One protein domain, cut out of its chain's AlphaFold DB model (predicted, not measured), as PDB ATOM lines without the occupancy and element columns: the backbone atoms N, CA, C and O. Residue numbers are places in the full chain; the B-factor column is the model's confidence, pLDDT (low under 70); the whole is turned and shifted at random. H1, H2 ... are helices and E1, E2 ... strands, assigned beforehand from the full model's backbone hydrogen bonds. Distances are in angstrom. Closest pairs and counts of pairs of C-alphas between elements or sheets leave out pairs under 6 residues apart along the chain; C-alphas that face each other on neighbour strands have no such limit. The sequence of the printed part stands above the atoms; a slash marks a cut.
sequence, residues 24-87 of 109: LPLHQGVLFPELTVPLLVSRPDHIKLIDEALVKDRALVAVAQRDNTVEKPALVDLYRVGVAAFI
ATOM      1  N   LEU A  24      43.990  32.715  15.421       91.56
ATOM      2  CA  LEU A  24      44.897  32.295  16.479       91.56
ATOM      3  C   LEU A  24      46.333  32.730  16.138       91.56
ATOM      4  O   LEU A  24      46.953  32.149  15.241       91.56
ATOM      5  N   PRO A  25      46.895  33.721  16.850       91.19
ATOM      6  CA  PRO A  25      48.257  34.155  16.606       91.19
ATOM      7  C   PRO A  25      49.261  33.153  17.199       91.19
ATOM      8  O   PRO A  25      49.282  32.890  18.405       91.19
ATOM      9  N   LEU A  26      50.133  32.616  16.352       89.12
ATOM     10  CA  LEU A  26      51.216  31.718  16.744       89.12
ATOM     11  C   LEU A  26      52.428  32.541  17.175       89.12
ATOM     12  O   LEU A  26      52.990  33.296  16.386       89.12
ATOM     13  N   HIS A  27      52.822  32.390  18.439       84.12
ATOM     14  CA  HIS A  27      54.023  33.028  18.987       84.12
ATOM     15  C   HIS A  27      55.314  32.333  18.523       84.12
ATOM     16  O   HIS A  27      56.367  32.955  18.459       84.12
ATOM     17  N   GLN A  28      55.254  31.035  18.215       80.44
ATOM     18  CA  GLN A  28      56.398  30.273  17.720       80.44
ATOM     19  C   GLN A  28      55.969  29.312  16.618       80.44
ATOM     20  O   GLN A  28      54.999  28.570  16.767       80.44
ATOM     21  N   GLY A  29      56.752  29.303  15.540       85.44
ATOM     22  CA  GLY A  29      56.563  28.404  14.410       85.44
ATOM     23  C   GLY A  29      55.431  28.807  13.465       85.44
ATOM     24  O   GLY A  29      54.765  29.828  13.624       85.44
ATOM     25  N   VAL A  30      55.253  27.972  12.447       89.88
ATOM     26  CA  VAL A  30      54.184  28.052  11.449       89.88
ATOM     27  C   VAL A  30      53.537  26.678  11.340       89.88
ATOM     28  O   VAL A  30      54.208  25.660  11.518       89.88
ATOM     29  N   LEU A  31      52.240  26.652  11.054       90.19
ATOM     30  CA  LEU A  31      51.566  25.420  10.661       90.19
ATOM     31  C   LEU A  31      51.622  25.275   9.145       90.19
ATOM     32  O   LEU A  31      51.750  26.262   8.423       90.19
ATOM     33  N   PHE A  32      51.496  24.038   8.685       90.62
ATOM     34  CA  PHE A  32      51.282  23.716   7.283       90.62
ATOM     35  C   PHE A  32      49.993  22.904   7.149       90.62
ATOM     36  O   PHE A  32      49.600  22.238   8.114       90.62
ATOM     37  N   PRO A  33      49.337  22.951   5.978       88.19
ATOM     38  CA  PRO A  33      48.241  22.041   5.662       88.19
ATOM     39  C   PRO A  33      48.649  20.579   5.891       88.19
ATOM     40  O   PRO A  33      49.835  20.255   5.831       88.19
ATOM     41  N   GLU A  34      47.672  19.712   6.165       86.31
ATOM     42  CA  GLU A  34      47.864  18.280   6.478       86.31
ATOM     43  C   GLU A  34      48.616  17.978   7.793       86.31
ATOM     44  O   GLU A  34      48.750  16.817   8.184       86.31
ATOM     45  N   LEU A  35      49.095  18.991   8.528       89.88
ATOM     46  CA  LEU A  35      49.769  18.773   9.809       89.88
ATOM     47  C   LEU A  35      48.786  18.733  10.977       89.88
ATOM     48  O   LEU A  35      48.046  19.682  11.234       89.88
ATOM     49  N   THR A  36      48.877  17.667  11.773       89.00
ATOM     50  CA  THR A  36      48.236  17.588  13.089       89.00
ATOM     51  C   THR A  36      49.282  17.797  14.176       89.00
ATOM     52  O   THR A  36      50.152  16.949  14.377       89.00
ATOM     53  N   VAL A  37      49.200  18.918  14.897       88.81
ATOM     54  CA  VAL A  37      50.124  19.234  15.996       88.81
ATOM     55  C   VAL A  37      49.373  19.620  17.274       88.81
ATOM     56  O   VAL A  37      48.376  20.340  17.209       88.81
ATOM     57  N   PRO A  38      49.837  19.176  18.455       87.81
ATOM     58  CA  PRO A  38      49.276  19.633  19.716       87.81
ATOM     59  C   PRO A  38      49.746  21.063  20.014       87.81
ATOM     60  O   PRO A  38      50.945  21.320  20.125       87.81
ATOM     61  N   LEU A  39      48.803  21.990  20.192       86.50
ATOM     62  CA  LEU A  39      49.095  23.363  20.610       86.50
ATOM     63  C   LEU A  39      48.841  23.531  22.109       86.50
ATOM     64  O   LEU A  39      47.785  23.168  22.626       86.50
ATOM     65  N   LEU A  40      49.817  24.105  22.812       85.06
ATOM     66  CA  LEU A  40      49.682  24.468  24.219       85.06
ATOM     67  C   LEU A  40      49.171  25.900  24.325       85.06
ATOM     68  O   LEU A  40      49.835  26.839  23.892       85.06
ATOM     69  N   VAL A  41      48.004  26.059  24.942       84.38
ATOM     70  CA  VAL A  41      47.353  27.357  25.091       84.38
ATOM     71  C   VAL A  41      47.181  27.662  26.570       84.38
ATOM     72  O   VAL A  41      46.497  26.939  27.286       84.38
ATOM     73  N   SER A  42      47.833  28.727  27.030       83.56
ATOM     74  CA  SER A  42      47.816  29.169  28.432       83.56
ATOM     75  C   SER A  42      47.177  30.542  28.624       83.56
ATOM     76  O   SER A  42      46.844  30.919  29.746       83.56
ATOM     77  N   ARG A  43      47.017  31.313  27.544       84.69
ATOM     78  CA  ARG A  43      46.561  32.701  27.614       84.69
ATOM     79  C   ARG A  43      45.038  32.775  27.630       84.69
ATOM     80  O   ARG A  43      44.413  32.156  26.769       84.69
ATOM     81  N   PRO A  44      44.436  33.577  28.527       85.50
ATOM     82  CA  PRO A  44      42.981  33.661  28.652       85.50
ATOM     83  C   PRO A  44      42.317  34.137  27.356       85.50
ATOM     84  O   PRO A  44      41.265  33.622  26.989       85.50
ATOM     85  N   ASP A  45      42.960  35.052  26.628       85.94
ATOM     86  CA  ASP A  45      42.462  35.568  25.348       85.94
ATOM     87  C   ASP A  45      42.403  34.461  24.279       85.94
ATOM     88  O   ASP A  45      41.438  34.361  23.529       85.94
ATOM     89  N   HIS A  46      43.400  33.570  24.255       88.12
ATOM     90  CA  HIS A  46      43.448  32.456  23.307       88.12
ATOM     91  C   HIS A  46      42.461  31.348  23.698       88.12
ATOM     92  O   HIS A  46      41.850  30.744  22.825       88.12
ATOM     93  N   ILE A  47      42.284  31.088  25.001       88.31
ATOM     94  CA  ILE A  47      41.301  30.117  25.502       88.31
ATOM     95  C   ILE A  47      39.889  30.542  25.092       88.31
ATOM     96  O   ILE A  47      39.155  29.722  24.556       88.31
ATOM     97  N   LYS A  48      39.532  31.819  25.284       88.31
ATOM     98  CA  LYS A  48      38.233  32.361  24.854       88.31
ATOM     99  C   LYS A  48      38.028  32.237  23.346       88.31
ATOM    100  O   LYS A  48      36.977  31.794  22.909       88.31
ATOM    101  N   LEU A  49      39.053  32.569  22.563       88.88
ATOM    102  CA  LEU A  49      39.008  32.461  21.105       88.88
ATOM    103  C   LEU A  49      38.771  31.018  20.635       88.88
ATOM    104  O   LEU A  49      38.007  30.783  19.702       88.88
ATOM    105  N   ILE A  50      39.412  30.051  21.290       89.31
ATOM    106  CA  ILE A  50      39.231  28.623  21.008       89.31
ATOM    107  C   ILE A  50      37.844  28.151  21.435       89.31
ATOM    108  O   ILE A  50      37.224  27.390  20.701       89.31
ATOM    109  N   ASP A  51      37.346  28.607  22.581       88.12
ATOM    110  CA  ASP A  51      35.993  28.297  23.051       88.12
ATOM    111  C   ASP A  51      34.934  28.792  22.051       88.12
ATOM    112  O   ASP A  51      34.088  28.022  21.602       88.12
ATOM    113  N   GLU A  52      35.055  30.037  21.578       87.25
ATOM    114  CA  GLU A  52      34.189  30.585  20.527       87.25
ATOM    115  C   GLU A  52      34.272  29.788  19.215       87.25
ATOM    116  O   GLU A  52      33.247  29.541  18.576       87.25
ATOM    117  N   ALA A  53      35.475  29.366  18.815       89.19
ATOM    118  CA  ALA A  53      35.672  28.526  17.636       89.19
ATOM    119  C   ALA A  53      34.995  27.155  17.797       89.19
ATOM    120  O   ALA A  53      34.378  26.658  16.858       89.19
ATOM    121  N   LEU A  54      35.082  26.556  18.989       87.56
ATOM    122  CA  LEU A  54      34.493  25.255  19.311       87.56
ATOM    123  C   LEU A  54      32.960  25.267  19.298       87.56
ATOM    124  O   LEU A  54      32.368  24.242  18.956       87.56
ATOM    125  N   VAL A  55      32.332  26.390  19.670       86.25
ATOM    126  CA  VAL A  55      30.867  26.560  19.644       86.25
ATOM    127  C   VAL A  55      30.330  26.749  18.220       86.25
ATOM    128  O   VAL A  55      29.195  26.364  17.950       86.25
ATOM    129  N   LYS A  56      31.125  27.340  17.320       84.50
ATOM    130  CA  LYS A  56      30.768  27.545  15.907       84.50
ATOM    131  C   LYS A  56      31.159  26.318  15.068       84.50
ATOM    132  O   LYS A  56      30.739  25.204  15.356       84.50
ATOM    133  N   ASP A  57      31.998  26.512  14.056       85.44
ATOM    134  CA  ASP A  57      32.346  25.506  13.048       85.44
ATOM    135  C   ASP A  57      33.571  24.657  13.429       85.44
ATOM    136  O   ASP A  57      34.107  23.920  12.606       85.44
ATOM    137  N   ARG A  58      34.075  24.788  14.669       88.50
ATOM    138  CA  ARG A  58      35.328  24.167  15.154       88.50
ATOM    139  C   ARG A  58      36.544  24.479  14.285       88.50
ATOM    140  O   ARG A  58      37.546  23.769  14.345       88.50
ATOM    141  N   ALA A  59      36.470  25.557  13.517       89.81
ATOM    142  CA  ALA A  59      37.497  26.010  12.603       89.81
ATOM    143  C   ALA A  59      38.143  27.296  13.130       89.81
ATOM    144  O   ALA A  59      37.487  28.158  13.720       89.81
ATOM    145  N   LEU A  60      39.443  27.434  12.905       91.88
ATOM    146  CA  LEU A  60      40.213  28.638  13.196       91.88
ATOM    147  C   LEU A  60      41.265  28.867  12.115       91.88
ATOM    148  O   LEU A  60      41.599  27.960  11.356       91.88
ATOM    149  N   VAL A  61      41.824  30.073  12.067       92.00
ATOM    150  CA  VAL A  61      42.997  30.359  11.235       92.00
ATOM    151  C   VAL A  61      44.197  30.578  12.135       92.00
ATOM    152  O   VAL A  61      44.222  31.505  12.939       92.00
ATOM    153  N   ALA A  62      45.212  29.737  11.989       92.00
ATOM    154  CA  ALA A  62      46.487  29.901  12.661       92.00
ATOM    155  C   ALA A  62      47.400  30.798  11.817       92.00
ATOM    156  O   ALA A  62      47.706  30.491  10.662       92.00
ATOM    157  N   VAL A  63      47.840  31.916  12.393       93.38
ATOM    158  CA  VAL A  63      48.637  32.929  11.691       93.38
ATOM    159  C   VAL A  63      49.902  33.209  12.481       93.38
ATOM    160  O   VAL A  63      49.848  33.436  13.687       93.38
ATOM    161  N   ALA A  64      51.049  33.216  11.809       92.56
ATOM    162  CA  ALA A  64      52.292  33.611  12.452       92.56
ATOM    163  C   ALA A  64      52.315  35.115  12.751       92.56
ATOM    164  O   ALA A  64      51.765  35.939  12.013       92.56
ATOM    165  N   GLN A  65      52.986  35.467  13.840       91.75
ATOM    166  CA  GLN A  65      53.280  36.851  14.179       91.75
ATOM    167  C   GLN A  65      54.578  37.285  13.494       91.75
ATOM    168  O   GLN A  65      55.482  36.478  13.271       91.75
ATOM    169  N   ARG A  66      54.671  38.565  13.129       89.69
ATOM    170  CA  ARG A  66      55.899  39.162  12.583       89.69
ATOM    171  C   ARG A  66      56.940  39.374  13.671       89.69
ATOM    172  O   ARG A  66      58.114  39.098  13.453       89.69
ATOM    173  N   ASP A  67      56.488  39.865  14.821       88.25
ATOM    174  CA  ASP A  67      57.309  40.110  15.995       88.25
ATOM    175  C   ASP A  67      56.771  39.290  17.167       88.25
ATOM    176  O   ASP A  67      55.691  39.549  17.694       88.25
ATOM    177  N   ASN A  68      57.543  38.288  17.578       83.25
ATOM    178  CA  ASN A  68      57.162  37.398  18.667       83.25
ATOM    179  C   ASN A  68      57.304  38.067  20.044       83.25
ATOM    180  O   ASN A  68      56.832  37.510  21.029       83.25
ATOM    181  N   THR A  69      57.937  39.239  20.152       84.44
ATOM    182  CA  THR A  69      58.035  39.977  21.424       84.44
ATOM    183  C   THR A  69      56.726  40.673  21.799       84.44
ATOM    184  O   THR A  69      56.518  41.017  22.965       84.44
ATOM    185  N   VAL A  70      55.816  40.840  20.835       84.44
ATOM    186  CA  VAL A  70      54.522  41.479  21.048       84.44
ATOM    187  C   VAL A  70      53.570  40.492  21.713       84.44
ATOM    188  O   VAL A  70      53.143  39.499  21.132       84.44
ATOM    189  N   GLU A  71      53.194  40.781  22.956       78.12
ATOM    190  CA  GLU A  71      52.286  39.904  23.685       78.12
ATOM    191  C   GLU A  71      50.870  39.973  23.095       78.12
ATOM    192  O   GLU A  71      50.234  38.948  22.891       78.12
ATOM    193  N   LYS A  72      50.342  41.151  22.765       83.88
ATOM    194  CA  LYS A  72      49.009  41.291  22.152       83.88
ATOM    195  C   LYS A  72      49.144  41.805  20.719       83.88
ATOM    196  O   LYS A  72      49.088  43.018  20.532       83.88
ATOM    197  N   PRO A  73      49.354  40.916  19.733       85.81
ATOM    198  CA  PRO A  73      49.522  41.339  18.351       85.81
ATOM    199  C   PRO A  73      48.227  41.961  17.830       85.81
ATOM    200  O   PRO A  73      47.139  41.400  17.996       85.81
ATOM    201  N   ALA A  74      48.342  43.116  17.184       88.06
ATOM    202  CA  ALA A  74      47.260  43.669  16.388       88.06
ATOM    203  C   ALA A  74      47.246  43.010  14.999       88.06
ATOM    204  O   ALA A  74      48.200  42.357  14.585       88.06
ATOM    205  N   LEU A  75      46.180  43.231  14.224       86.19
ATOM    206  CA  LEU A  75      46.059  42.689  12.859       86.19
ATOM    207  C   LEU A  75      47.228  43.088  11.935       86.19
ATOM    208  O   LEU A  75      47.526  42.376  10.980       86.19
ATOM    209  N   VAL A  76      47.890  44.214  12.214       89.69
ATOM    210  CA  VAL A  76      49.056  44.702  11.455       89.69
ATOM    211  C   VAL A  76      50.343  43.927  11.756       89.69
ATOM    212  O   VAL A  76      51.226  43.859  10.900       89.69
ATOM    213  N   ASP A  77      50.418  43.305  12.933       90.50
ATOM    214  CA  ASP A  77      51.573  42.533  13.404       90.50
ATOM    215  C   ASP A  77      51.515  41.074  12.940       90.50
ATOM    216  O   ASP A  77      52.460  40.310  13.133       90.50
ATOM    217  N   LEU A  78      50.412  40.680  12.303       91.69
ATOM    218  CA  LEU A  78      50.206  39.347  11.759       91.69
ATOM    219  C   LEU A  78      50.605  39.279  10.281       91.69
ATOM    220  O   LEU A  78      50.619  40.270   9.535       91.69
ATOM    221  N   TYR A  79      50.943  38.077   9.825       92.25
ATOM    222  CA  TYR A  79      51.020  37.811   8.392       92.25
ATOM    223  C   TYR A  79      49.613  37.764   7.779       92.25
ATOM    224  O   TYR A  79      48.644  37.384   8.422       92.25
ATOM    225  N   ARG A  80      49.486  38.162   6.507       90.88
ATOM    226  CA  ARG A  80      48.192  38.121   5.793       90.88
ATOM    227  C   ARG A  80      47.786  36.713   5.360       90.88
ATOM    228  O   ARG A  80      46.641  36.505   4.984       90.88
ATOM    229  N   VAL A  81      48.736  35.784   5.369       90.62
ATOM    230  CA  VAL A  81      48.545  34.389   4.986       90.62
ATOM    231  C   VAL A  81      48.737  33.537   6.234       90.62
ATOM    232  O   VAL A  81      49.687  33.744   6.990       90.62
ATOM    233  N   GLY A  82      47.829  32.591   6.434       91.75
ATOM    234  CA  GLY A  82      47.860  31.623   7.521       91.75
ATOM    235  C   GLY A  82      47.213  30.317   7.091       91.75
ATOM    236  O   GLY A  82      46.869  30.140   5.922       91.75
ATOM    237  N   VAL A  83      47.053  29.407   8.042       92.25
ATOM    238  CA  VAL A  83      46.506  28.071   7.795       92.25
ATOM    239  C   VAL A  83      45.150  27.955   8.468       92.25
ATOM    240  O   VAL A  83      45.044  28.148   9.678       92.25
ATOM    241  N   ALA A  84      44.120  27.634   7.686       91.44
ATOM    242  CA  ALA A  84      42.839  27.207   8.230       91.44
ATOM    243  C   ALA A  84      42.998  25.804   8.826       91.44
ATOM    244  O   ALA A  84      43.543  24.908   8.182       91.44
ATOM    245  N   ALA A  85      42.563  25.630  10.067       90.38
ATOM    246  CA  ALA A  85      42.701  24.387  10.804       90.38
ATOM    247  C   ALA A  85      41.438  24.101  11.615       90.38
ATOM    248  O   ALA A  85      40.790  25.015  12.129       90.38
ATOM    249  N   PHE A  86      41.136  22.816  11.771       90.12
ATOM    250  CA  PHE A  86      40.034  22.343  12.598       90.12
ATOM    251  C   PHE A  86      40.537  21.878  13.962       90.12
ATOM    252  O   PHE A  86      41.591  21.248  14.093       90.12
ATOM    253  N   ILE A  87      39.764  22.174  15.002       89.81
ATOM    254  CA  ILE A  87      40.056  21.741  16.363       89.81
ATOM    255  C   ILE A  87      39.553  20.308  16.527       89.81
ATOM    256  O   ILE A  87      38.366  20.065  16.734       89.81
TER     257      ILE A  87
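AT A GLANCE: This is residues 24 to 87 of the 109 residues of the protein "Lon N-terminal domain-containing protein" of marine sediment metagenome (UniProt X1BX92). There is little regular structure here: a small three-stranded sheet with helix H1 packed on it, and two long loops, residues 27 to 43 and 65 to 82. Of 64 printed residues, 25 are in named elements, one helix and three strands, ordered E1, H1, E2, E3; class and sheet (E1 E2 E3) are mixed. It is compact, radius of gyration of the C-alphas 11.4 A, spanning 29 by 26 by 19 A.

IN THESE COORDINATES: Find C-alpha 24 at (44.897, 32.295, 16.479), where E1, residues 24 to 26, begins. H1, residues 44 to 55, spans 16.7 A; E2, residues 59 to 64, 16.6 A; E3, residues 83 to 86, ends at (40.034, 22.343, 12.598).

HOW THE PARTS SIT: Look at E2: it is parallel to E1, with N 24 and O 61 2.8 A apart, and forms an antiparallel hairpin with E3, N 60 and O 85 2.9 A apart. H1 is on the sheet, height 9.6 A; its closest C-alphas to E2 are Ala 53 and Ala 59, 5.9 A. E1, H1, E2 form a strand-helix-strand unit, parallel neighbour strands with a helix between. In H1 every O i to N i+4 pair is within hydrogen-bond range.

THE WHOLE: The printed part has no cut; links E1 to H1 and E2 to E3 are long. No printed residue is under 70.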